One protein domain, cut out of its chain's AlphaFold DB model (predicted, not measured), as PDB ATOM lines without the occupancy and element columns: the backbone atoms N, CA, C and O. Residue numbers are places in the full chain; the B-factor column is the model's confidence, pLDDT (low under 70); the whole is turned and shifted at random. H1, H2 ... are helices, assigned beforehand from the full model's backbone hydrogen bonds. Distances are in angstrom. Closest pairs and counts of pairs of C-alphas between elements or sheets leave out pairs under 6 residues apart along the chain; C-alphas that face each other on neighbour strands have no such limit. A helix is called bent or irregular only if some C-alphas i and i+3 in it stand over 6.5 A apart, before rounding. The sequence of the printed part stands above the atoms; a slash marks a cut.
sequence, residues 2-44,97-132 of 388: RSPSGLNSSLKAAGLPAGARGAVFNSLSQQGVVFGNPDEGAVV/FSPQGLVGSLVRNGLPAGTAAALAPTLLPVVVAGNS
ATOM      1  N   ARG A   2      31.004 -28.734  10.683       65.31
ATOM      2  CA  ARG A   2      30.856 -27.286  10.462       65.31
ATOM      3  C   ARG A   2      32.103 -26.760   9.751       65.31
ATOM      4  O   ARG A   2      33.209 -27.125  10.144       65.31
ATOM      5  N   SER A   3      31.911 -25.939   8.726       86.12
ATOM      6  CA  SER A   3      32.991 -25.164   8.118       86.12
ATOM      7  C   SER A   3      33.622 -24.207   9.144       86.12
ATOM      8  O   SER A   3      33.019 -23.978  10.204       86.12
ATOM      9  N   PRO A   4      34.813 -23.634   8.891       89.56
ATOM     10  CA  PRO A   4      35.381 -22.579   9.722       89.56
ATOM     11  C   PRO A   4      34.374 -21.480  10.058       89.56
ATOM     12  O   PRO A   4      34.226 -21.125  11.230       89.56
ATOM     13  N   SER A   5      33.622 -20.979   9.073       90.81
ATOM     14  CA  SER A   5      32.623 -19.932   9.306       90.81
ATOM     15  C   SER A   5      31.466 -20.424  10.188       90.81
ATOM     16  O   SER A   5      31.056 -19.730  11.129       90.81
ATOM     17  N   GLY A   6      30.993 -21.655   9.961       88.38
ATOM     18  CA  GLY A   6      29.935 -22.280  10.747       88.38
ATOM     19  C   GLY A   6      30.352 -22.511  12.201       88.38
ATOM     20  O   GLY A   6      29.609 -22.173  13.129       88.38
ATOM     21  N   LEU A   7      31.563 -23.026  12.431       90.50
ATOM     22  CA  LEU A   7      32.123 -23.206  13.771       90.50
ATOM     23  C   LEU A   7      32.281 -21.855  14.476       90.50
ATOM     24  O   LEU A   7      31.840 -21.695  15.612       90.50
ATOM     25  N   ASN A   8      32.836 -20.861  13.788       92.88
ATOM     26  CA  ASN A   8      33.025 -19.522  14.329       92.88
ATOM     27  C   ASN A   8      31.699 -18.869  14.758       92.88
ATOM     28  O   ASN A   8      31.614 -18.280  15.838       92.88
ATOM     29  N   SER A   9      30.654 -19.023  13.941       91.12
ATOM     30  CA  SER A   9      29.300 -18.537  14.234       91.12
ATOM     31  C   SER A   9      28.701 -19.239  15.452       91.12
ATOM     32  O   SER A   9      28.098 -18.600  16.310       91.12
ATOM     33  N   SER A  10      28.952 -20.541  15.581       89.00
ATOM     34  CA  SER A  10      28.491 -21.355  16.712       89.00
ATOM     35  C   SER A  10      29.156 -20.955  18.024       89.00
ATOM     36  O   SER A  10      28.486 -20.806  19.041       89.00
ATOM     37  N   LEU A  11      30.472 -20.730  18.002       92.50
ATOM     38  CA  LEU A  11      31.212 -20.262  19.173       92.50
ATOM     39  C   LEU A  11      30.775 -18.844  19.569       92.50
ATOM     40  O   LEU A  11      30.667 -18.544  20.756       92.50
ATOM     41  N   LYS A  12      30.476 -17.978  18.589       93.56
ATOM     42  CA  LYS A  12      29.920 -16.641  18.844       93.56
ATOM     43  C   LYS A  12      28.542 -16.735  19.505       93.56
ATOM     44  O   LYS A  12      28.302 -16.030  20.479       93.56
ATOM     45  N   ALA A  13      27.665 -17.611  19.011       89.88
ATOM     46  CA  ALA A  13      26.350 -17.860  19.605       89.88
ATOM     47  C   ALA A  13      26.450 -18.433  21.032       89.88
ATOM     48  O   ALA A  13      25.624 -18.112  21.877       89.88
ATOM     49  N   ALA A  14      27.505 -19.200  21.325       88.44
ATOM     50  CA  ALA A  14      27.836 -19.672  22.671       88.44
ATOM     51  C   ALA A  14      28.472 -18.593  23.581       88.44
ATOM     52  O   ALA A  14      28.920 -18.904  24.682       88.44
ATOM     53  N   GLY A  15      28.541 -17.333  23.136       92.31
ATOM     54  CA  GLY A  15      29.024 -16.204  23.936       92.31
ATOM     55  C   GLY A  15      30.545 -16.033  23.974       92.31
ATOM     56  O   GLY A  15      31.040 -15.236  24.771       92.31
ATOM     57  N   LEU A  16      31.315 -16.739  23.133       94.12
ATOM     58  CA  LEU A  16      32.774 -16.601  23.144       94.12
ATOM     59  C   LEU A  16      33.248 -15.305  22.452       94.12
ATOM     60  O   LEU A  16      32.918 -15.065  21.280       94.12
ATOM     61  N   PRO A  17      34.115 -14.503  23.108       94.62
ATOM     62  CA  PRO A  17      34.714 -13.320  22.496       94.62
ATOM     63  C   PRO A  17      35.657 -13.699  21.345       94.62
ATOM     64  O   PRO A  17      36.111 -14.838  21.229       94.62
ATOM     65  N   ALA A  18      35.981 -12.733  20.480       93.88
ATOM     66  CA  ALA A  18      36.797 -12.968  19.284       93.88
ATOM     67  C   ALA A  18      38.158 -13.625  19.582       93.88
ATOM     68  O   ALA A  18      38.519 -14.588  18.910       93.88
ATOM     69  N   GLY A  19      38.864 -13.172  20.626       92.19
ATOM     70  CA  GLY A  19      40.145 -13.762  21.036       92.19
ATOM     71  C   GLY A  19      40.025 -15.232  21.455       92.19
ATOM     72  O   GLY A  19      40.821 -16.060  21.022       92.19
ATOM     73  N   ALA A  20      38.976 -15.588  22.206       94.12
ATOM     74  CA  ALA A  20      38.724 -16.973  22.610       94.12
ATOM     75  C   ALA A  20      38.366 -17.868  21.411       94.12
ATOM     76  O   ALA A  20      38.794 -19.017  21.348       94.12
ATOM     77  N   ARG A  21      37.629 -17.342  20.423       95.56
ATOM     78  CA  ARG A  21      37.360 -18.059  19.165       95.56
ATOM     79  C   ARG A  21      38.647 -18.314  18.378       95.56
ATOM     80  O   ARG A  21      38.863 -19.438  17.939       95.56
ATOM     81  N   GLY A  22      39.527 -17.316  18.265       95.38
ATOM     82  CA  GLY A  22      40.847 -17.478  17.641       95.38
ATOM     83  C   GLY A  22      41.701 -18.542  18.339       95.38
ATOM     84  O   GLY A  22      42.283 -19.400  17.683       95.38
ATOM     85  N   ALA A  23      41.691 -18.563  19.671       95.31
ATOM     86  CA  ALA A  23      42.381 -19.578  20.461       95.31
ATOM     87  C   ALA A  23      41.838 -21.006  20.245       95.31
ATOM     88  O   ALA A  23      42.617 -21.961  20.242       95.31
ATOM     89  N   VAL A  24      40.530 -21.167  19.990       96.38
ATOM     90  CA  VAL A  24      39.956 -22.457  19.563       96.38
ATOM     91  C   VAL A  24      40.544 -22.892  18.221       96.38
ATOM     92  O   VAL A  24      41.035 -24.014  18.124       96.38
ATOM     93  N   PHE A  25      40.555 -22.023  17.207       95.69
ATOM     94  CA  PHE A  25      41.122 -22.358  15.894       95.69
ATOM     95  C   PHE A  25      42.625 -22.667  15.959       95.69
ATOM     96  O   PHE A  25      43.063 -23.650  15.363       95.69
ATOM     97  N   ASN A  26      43.394 -21.905  16.742       96.25
ATOM     98  CA  ASN A  26      44.816 -22.178  16.974       96.25
ATOM     99  C   ASN A  26      45.027 -23.551  17.623       96.25
ATOM    100  O   ASN A  26      45.883 -24.318  17.186       96.25
ATOM    101  N   SER A  27      44.212 -23.891  18.627       96.44
ATOM    102  CA  SER A  27      44.258 -25.205  19.271       96.44
ATOM    103  C   SER A  27      43.910 -26.327  18.289       96.44
ATOM    104  O   SER A  27      44.637 -27.311  18.218       96.44
ATOM    105  N   LEU A  28      42.855 -26.178  17.481       95.56
ATOM    106  CA  LEU A  28      42.477 -27.171  16.467       95.56
ATOM    107  C   LEU A  28      43.604 -27.398  15.448       95.56
ATOM    108  O   LEU A  28      43.937 -28.546  15.161       95.56
ATOM    109  N   SER A  29      44.241 -26.325  14.973       95.25
ATOM    110  CA  SER A  29      45.393 -26.408  14.068       95.25
ATOM    111  C   SER A  29      46.587 -27.127  14.715       95.25
ATOM    112  O   SER A  29      47.154 -28.036  14.110       95.25
ATOM    113  N   GLN A  30      46.916 -26.811  15.974       95.00
ATOM    114  CA  GLN A  30      47.961 -27.507  16.745       95.00
ATOM    115  C   GLN A  30      47.635 -28.987  16.995       95.00
ATOM    116  O   GLN A  30      48.544 -29.798  17.153       95.00
ATOM    117  N   GLN A  31      46.350 -29.343  17.024       95.19
ATOM    118  CA  GLN A  31      45.873 -30.724  17.112       95.19
ATOM    119  C   GLN A  31      45.729 -31.400  15.736       95.19
ATOM    120  O   GLN A  31      45.145 -32.475  15.649       95.19
ATOM    121  N   GLY A  32      46.246 -30.804  14.656       92.88
ATOM    122  CA  GLY A  32      46.294 -31.420  13.325       92.88
ATOM    123  C   GLY A  32      45.037 -31.239  12.471       92.88
ATOM    124  O   GLY A  32      44.970 -31.790  11.373       92.88
ATOM    125  N   VAL A  33      44.053 -30.457  12.925       94.44
ATOM    126  CA  VAL A  33      42.858 -30.149  12.131       94.44
ATOM    127  C   VAL A  33      43.211 -29.148  11.039       94.44
ATOM    128  O   VAL A  33      43.685 -28.044  11.306       94.44
ATOM    129  N   VAL A  34      42.914 -29.529   9.801       93.62
ATOM    130  CA  VAL A  34      42.963 -28.658   8.625       93.62
ATOM    131  C   VAL A  34      41.540 -28.516   8.108       93.62
ATOM    132  O   VAL A  34      40.823 -29.508   8.029       93.62
ATOM    133  N   PHE A  35      41.120 -27.300   7.775       92.19
ATOM    134  CA  PHE A  35      39.824 -27.043   7.147       92.19
ATOM    135  C   PHE A  35      40.004 -26.822   5.645       92.19
ATOM    136  O   PHE A  35      41.037 -26.295   5.228       92.19
ATOM    137  N   GLY A  36      39.025 -27.239   4.842       88.94
ATOM    138  CA  GLY A  36      39.059 -27.005   3.397       88.94
ATOM    139  C   GLY A  36      38.759 -25.545   3.027       88.94
ATOM    140  O   GLY A  36      38.126 -24.810   3.786       88.94
ATOM    141  N   ASN A  37      39.235 -25.131   1.852       86.75
ATOM    142  CA  ASN A  37      39.142 -23.775   1.296       86.75
ATOM    143  C   ASN A  37      38.240 -23.825   0.043       86.75
ATOM    144  O   ASN A  37      38.524 -24.667  -0.809       86.75
ATOM    145  N   PRO A  38      37.203 -22.972  -0.124       82.62
ATOM    146  CA  PRO A  38      37.000 -21.667   0.524       82.62
ATOM    147  C   PRO A  38      36.367 -21.652   1.926       82.62
ATOM    148  O   PRO A  38      36.692 -20.756   2.698       82.62
ATOM    149  N   ASP A  39      35.503 -22.605   2.286       85.69
ATOM    150  CA  ASP A  39      34.924 -22.724   3.641       85.69
ATOM    151  C   ASP A  39      34.272 -24.105   3.821       85.69
ATOM    152  O   ASP A  39      33.052 -24.247   3.891       85.69
ATOM    153  N   GLU A  40      35.086 -25.159   3.854       86.56
ATOM    154  CA  GLU A  40      34.603 -26.542   3.978       86.56
ATOM    155  C   GLU A  40      34.851 -27.116   5.378       86.56
ATOM    156  O   GLU A  40      35.500 -26.505   6.225       86.56
ATOM    157  N   GLY A  41      34.333 -28.315   5.652       86.62
ATOM    158  CA  GLY A  41      34.568 -29.009   6.919       86.62
ATOM    159  C   GLY A  41      36.043 -29.354   7.185       86.62
ATOM    160  O   GLY A  41      36.938 -29.109   6.375       86.62
ATOM    161  N   ALA A  42      36.298 -29.953   8.351       90.06
ATOM    162  CA  ALA A  42      37.610 -30.521   8.649       90.06
ATOM    163  C   ALA A  42      37.962 -31.622   7.636       90.06
ATOM    164  O   ALA A  42      37.163 -32.522   7.378       90.06
ATOM    165  N   VAL A  43      39.166 -31.537   7.081       91.38
ATOM    166  CA  VAL A  43      39.675 -32.437   6.051       91.38
ATOM    167  C   VAL A  43      40.085 -33.756   6.692       91.38
ATOM    168  O   VAL A  43      41.011 -33.801   7.502       91.38
ATOM    169  N   VAL A  44      39.434 -34.841   6.277       91.56
ATOM    170  CA  VAL A  44      39.914 -36.207   6.516       91.56
ATOM    171  C   VAL A  44      40.904 -36.539   5.406       91.56
ATOM    172  O   VAL A  44      40.568 -36.442   4.225       91.56
ATOM    173  N   PHE A  97      42.078 -38.716  20.521       94.81
ATOM    174  CA  PHE A  97      40.913 -39.085  21.325       94.81
ATOM    175  C   PHE A  97      40.983 -38.571  22.767       94.81
ATOM    176  O   PHE A  97      40.072 -38.865  23.530       94.81
ATOM    177  N   SER A  98      42.029 -37.837  23.174       94.12
ATOM    178  CA  SER A  98      42.193 -37.377  24.561       94.12
ATOM    179  C   SER A  98      41.463 -36.051  24.821       94.12
ATOM    180  O   SER A  98      41.935 -35.000  24.370       94.12
ATOM    181  N   PRO A  99      40.378 -36.033  25.625       93.25
ATOM    182  CA  PRO A  99      39.751 -34.778  26.030       93.25
ATOM    183  C   PRO A  99      40.719 -33.897  26.825       93.25
ATOM    184  O   PRO A  99      40.775 -32.691  26.610       93.25
ATOM    185  N   GLN A 100      41.526 -34.490  27.711       93.50
ATOM    186  CA  GLN A 100      42.477 -33.762  28.557       93.50
ATOM    187  C   GLN A 100      43.588 -33.111  27.725       93.50
ATOM    188  O   GLN A 100      43.968 -31.973  28.000       93.50
ATOM    189  N   GLY A 101      44.072 -33.798  26.683       93.25
ATOM    190  CA  GLY A 101      45.036 -33.240  25.736       93.25
ATOM    191  C   GLY A 101      44.495 -31.990  25.038       93.25
ATOM    192  O   GLY A 101      45.169 -30.955  25.009       93.25
ATOM    193  N   LEU A 102      43.245 -32.050  24.564       96.06
ATOM    194  CA  LEU A 102      42.573 -30.913  23.936       96.06
ATOM    195  C   LEU A 102      42.315 -29.767  24.927       96.06
ATOM    196  O   LEU A 102      42.582 -28.614  24.594       96.06
ATOM    197  N   VAL A 103      41.867 -30.063  26.153       97.31
ATOM    198  CA  VAL A 103      41.702 -29.053  27.217       97.31
ATOM    199  C   VAL A 103      43.024 -28.340  27.488       97.31
ATOM    200  O   VAL A 103      43.066 -27.112  27.481       97.31
ATOM    201  N   GLY A 104      44.120 -29.085  27.659       96.75
ATOM    202  CA  GLY A 104      45.445 -28.502  27.872       96.75
ATOM    203  C   GLY A 104      45.887 -27.605  26.712       96.75
ATOM    204  O   GLY A 104      46.445 -26.533  26.940       96.75
ATOM    205  N   SER A 105      45.595 -28.002  25.472       96.44
ATOM    206  CA  SER A 105      45.854 -27.186  24.280       96.44
ATOM    207  C   SER A 105      45.036 -25.889  24.277       96.44
ATOM    208  O   SER A 105      45.587 -24.810  24.070       96.44
ATOM    209  N   LEU A 106      43.739 -25.959  24.582       97.06
ATOM    210  CA  LEU A 106      42.860 -24.788  24.649       97.06
ATOM    211  C   LEU A 106      43.290 -23.801  25.746       97.06
ATOM    212  O   LEU A 106      43.334 -22.597  25.498       97.06
ATOM    213  N   VAL A 107      43.664 -24.302  26.928       97.50
ATOM    214  CA  VAL A 107      44.146 -23.465  28.039       97.50
ATOM    215  C   VAL A 107      45.458 -22.767  27.687       97.50
ATOM    216  O   VAL A 107      45.586 -21.566  27.913       97.50
ATOM    217  N   ARG A 108      46.412 -23.472  27.060       97.25
ATOM    218  CA  ARG A 108      47.670 -22.862  26.587       97.25
ATOM    219  C   ARG A 108      47.449 -21.755  25.557       97.25
ATOM    220  O   ARG A 108      48.234 -20.817  25.510       97.25
ATOM    221  N   ASN A 109      46.388 -21.851  24.759       96.38
ATOM    222  CA  ASN A 109      46.010 -20.814  23.800       96.38
ATOM    223  C   ASN A 109      45.171 -19.680  24.433       96.38
ATOM    224  O   ASN A 109      44.743 -18.778  23.720       96.38
ATOM    225  N   GLY A 110      44.959 -19.686  25.756       93.62
ATOM    226  CA  GLY A 110      44.362 -18.571  26.499       93.62
ATOM    227  C   GLY A 110      42.887 -18.735  26.876       93.62
ATOM    228  O   GLY A 110      42.275 -17.765  27.322       93.62
ATOM    229  N   LEU A 111      42.290 -19.926  26.723       95.88
ATOM    230  CA  LEU A 111      40.943 -20.177  27.255       95.88
ATOM    231  C   LEU A 111      40.988 -20.455  28.768       95.88
ATOM    232  O   LEU A 111      41.829 -21.233  29.221       95.88
ATOM    233  N   PRO A 112      40.036 -19.926  29.560       95.31
ATOM    234  CA  PRO A 112      39.849 -20.359  30.941       95.31
ATOM    235  C   PRO A 112      39.595 -21.869  31.024       95.31
ATOM    236  O   PRO A 112      38.859 -22.424  30.205       95.31
ATOM    237  N   ALA A 113      40.150 -22.534  32.042       94.94
ATOM    238  CA  ALA A 113      40.078 -23.991  32.184       94.94
ATOM    239  C   ALA A 113      38.639 -24.540  32.179       94.94
ATOM    240  O   ALA A 113      38.375 -25.544  31.522       94.94
ATOM    241  N   GLY A 114      37.698 -23.853  32.837       94.69
ATOM    242  CA  GLY A 114      36.283 -24.242  32.831       94.69
ATOM    243  C   GLY A 114      35.652 -24.177  31.435       94.69
ATOM    244  O   GLY A 114      34.973 -25.111  31.015       94.69
ATOM    245  N   THR A 115      35.938 -23.118  30.671       94.19
ATOM    246  CA  THR A 115      35.466 -22.973  29.285       94.19
ATOM    247  C   THR A 115      36.102 -24.016  28.368       94.19
ATOM    248  O   THR A 115      35.412 -24.621  27.552       94.19
ATOM    249  N   ALA A 116      37.405 -24.273  28.516       95.31
ATOM    250  CA  ALA A 116      38.106 -25.302  27.755       95.31
ATOM    251  C   ALA A 116      37.529 -26.703  28.019       95.31
ATOM    252  O   ALA A 116      37.277 -27.446  27.070       95.31
ATOM    253  N   ALA A 117      37.264 -27.042  29.285       95.56
ATOM    254  CA  ALA A 117      36.645 -28.305  29.679       95.56
ATOM    255  C   ALA A 117      35.227 -28.471  29.110       95.56
ATOM    256  O   ALA A 117      34.877 -29.563  28.668       95.56
ATOM    257  N   ALA A 118      34.437 -27.395  29.058       93.81
ATOM    258  CA  ALA A 118      33.096 -27.420  28.476       93.81
ATOM    259  C   ALA A 118      33.108 -27.579  26.942       93.81
ATOM    260  O   ALA A 118      32.253 -28.262  26.383       93.81
ATOM    261  N   LEU A 119      34.081 -26.975  26.251       93.25
ATOM    262  CA  LEU A 119      34.168 -27.034  24.788       93.25
ATOM    263  C   LEU A 119      34.806 -28.322  24.270       93.25
ATOM    264  O   LEU A 119      34.428 -28.789  23.194       93.25
ATOM    265  N   ALA A 120      35.762 -28.903  24.999       94.25
ATOM    266  CA  ALA A 120      36.535 -30.044  24.516       94.25
ATOM    267  C   ALA A 120      35.667 -31.214  24.002       94.25
ATOM    268  O   ALA A 120      35.910 -31.630  22.871       94.25
ATOM    269  N   PRO A 121      34.615 -31.692  24.701       91.56
ATOM    270  CA  PRO A 121      33.764 -32.776  24.194       91.56
ATOM    271  C   PRO A 121      33.083 -32.463  22.854       91.56
ATOM    272  O   PRO A 121      32.852 -33.363  22.052       91.56
ATOM    273  N   THR A 122      32.786 -31.187  22.587       89.31
ATOM    274  CA  THR A 122      32.125 -30.747  21.344       89.31
ATOM    275  C   THR A 122      33.092 -30.578  20.172       89.31
ATOM    276  O   THR A 122      32.698 -30.722  19.017       89.31
ATOM    277  N   LEU A 123      34.364 -30.295  20.461       93.06
ATOM    278  CA  LEU A 123      35.418 -30.084  19.467       93.06
ATOM    279  C   LEU A 123      36.199 -31.368  19.154       93.06
ATOM    280  O   LEU A 123      36.737 -31.513  18.057       93.06
ATOM    281  N   LEU A 124      36.251 -32.311  20.096       94.62
ATOM    282  CA  LEU A 124      37.029 -33.542  19.980       94.62
ATOM    283  C   LEU A 124      36.675 -34.397  18.746       94.62
ATOM    284  O   LEU A 124      37.609 -34.883  18.110       94.62
ATOM    285  N   PRO A 125      35.401 -34.533  18.313       92.88
ATOM    286  CA  PRO A 125      35.085 -35.248  17.074       92.88
ATOM    287  C   PRO A 125      35.758 -34.648  15.833       92.88
ATOM    288  O   PRO A 125      36.145 -35.385  14.931       92.88
ATOM    289  N   VAL A 126      35.946 -33.323  15.796       92.19
ATOM    290  CA  VAL A 126      36.638 -32.629  14.697       92.19
ATOM    291  C   VAL A 126      38.136 -32.938  14.722       92.19
ATOM    292  O   VAL A 126      38.731 -33.172  13.673       92.19
ATOM    293  N   VAL A 127      38.733 -32.999  15.917       95.31
ATOM    294  CA  VAL A 127      40.137 -33.400  16.102       95.31
ATOM    295  C   VAL A 127      40.355 -34.844  15.657       95.31
ATOM    296  O   VAL A 127      41.278 -35.114  14.892       95.31
ATOM    297  N   VAL A 128      39.485 -35.767  16.071       95.19
ATOM    298  CA  VAL A 128      39.559 -37.171  15.645       95.19
ATOM    299  C   VAL A 128      39.388 -37.300  14.134       95.19
ATOM    300  O   VAL A 128      40.182 -37.992  13.502       95.19
ATOM    301  N   ALA A 129      38.406 -36.618  13.536       92.25
ATOM    302  CA  ALA A 129      38.185 -36.653  12.092       92.25
ATOM    303  C   ALA A 129      39.404 -36.126  11.312       92.25
ATOM    304  O   ALA A 129      39.880 -36.805  10.407       92.25
ATOM    305  N   GLY A 130      39.967 -34.978  11.711       92.81
ATOM    306  CA  GLY A 130      41.137 -34.378  11.053       92.81
ATOM    307  C   GLY A 130      42.430 -35.198  11.171       92.81
ATOM    308  O   GLY A 130      43.334 -35.046  10.354       92.81
ATOM    309  N   ASN A 131      42.510 -36.089  12.164       94.44
ATOM    310  CA  ASN A 131      43.623 -37.031  12.336       94.44
ATOM    311  C   ASN A 131      43.322 -38.435  11.803       94.44
ATOM    312  O   ASN A 131      44.210 -39.286  11.797       94.44
ATOM    313  N   SER A 132      42.083 -38.698  11.391       94.62
ATOM    314  CA  SER A 132      41.709 -39.944  10.730       94.62
ATOM    315  C   SER A 132      42.057 -39.865   9.248       94.62
ATOM    316  O   SER A 132      42.276 -38.790   8.682       94.62
TER     317      SER A 132
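Overview. This is residues 2 to 44 and 97 to 132 of the 388 residues of the protein "Chromosome partitioning protein" of Pseudomonas syringae pv. spinaceae (UniProt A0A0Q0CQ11). Four helices pack at steep angles in a chain of contacts: H1 folds back on the beginning of H2 as a helical hairpin, H2 packs on H3, and H3 packs on the long, kinked H4. A loop, residues 31 to 44, reaches to one end of the body; the beginning of H4 is at the other. The printed part has 79 residues, with helices H1, H2, H3 and H4 in chain order and no named strand, an all-helix class. It is compact and rounded, with a radius of gyration of the C-alphas of 11.4 A and spans of 30 by 25 by 16 A.

Arrangement. Begin with H1, residues 4 to 13, which touches H2, residues 18 to 30, with the closest C-alphas, Leu 11 and Arg 21, 6.5 A apart. In this hairpin they run opposite ways at a steep tilt of 43 degrees, and H2 touches H1 with residues 18 to 21 alone. Next, H2 touches H3, residues 99 to 108, at a steep tilt of 54 degrees; their closest C-alphas, Ser 27 and Leu 106, are 5.6 A apart. H3 touches H4, residues 113 to 131, at Val 103 and Ala 116, the closest C-alphas, 5.2 A apart. H1 is apart from H3 and H4. Every O i to N i+4 pair is within hydrogen-bond range in H1, H2 and H3; in H4, 11 of 15 are.

Along the chain. Find C-alpha 4 at (35.381, -22.579, 9.722), where H1 begins. H2 is 18.5 A long. H4 runs 24.0 A to C-alpha 131 at (43.623, -37.031, 12.336), with a kink of 60 degrees near residue 122; it is only just irregular, C-alphas 118 and 121 being 6.9 A apart.

Size, cuts and confidence. The farthest C-alphas, Pro 38 and Gly 114, are 32.4 A apart. Residues 45 to 96 are not printed; C-alphas 44 and 97 are 15.1 A apart across the cut. Residue 2 is under pLDDT 70.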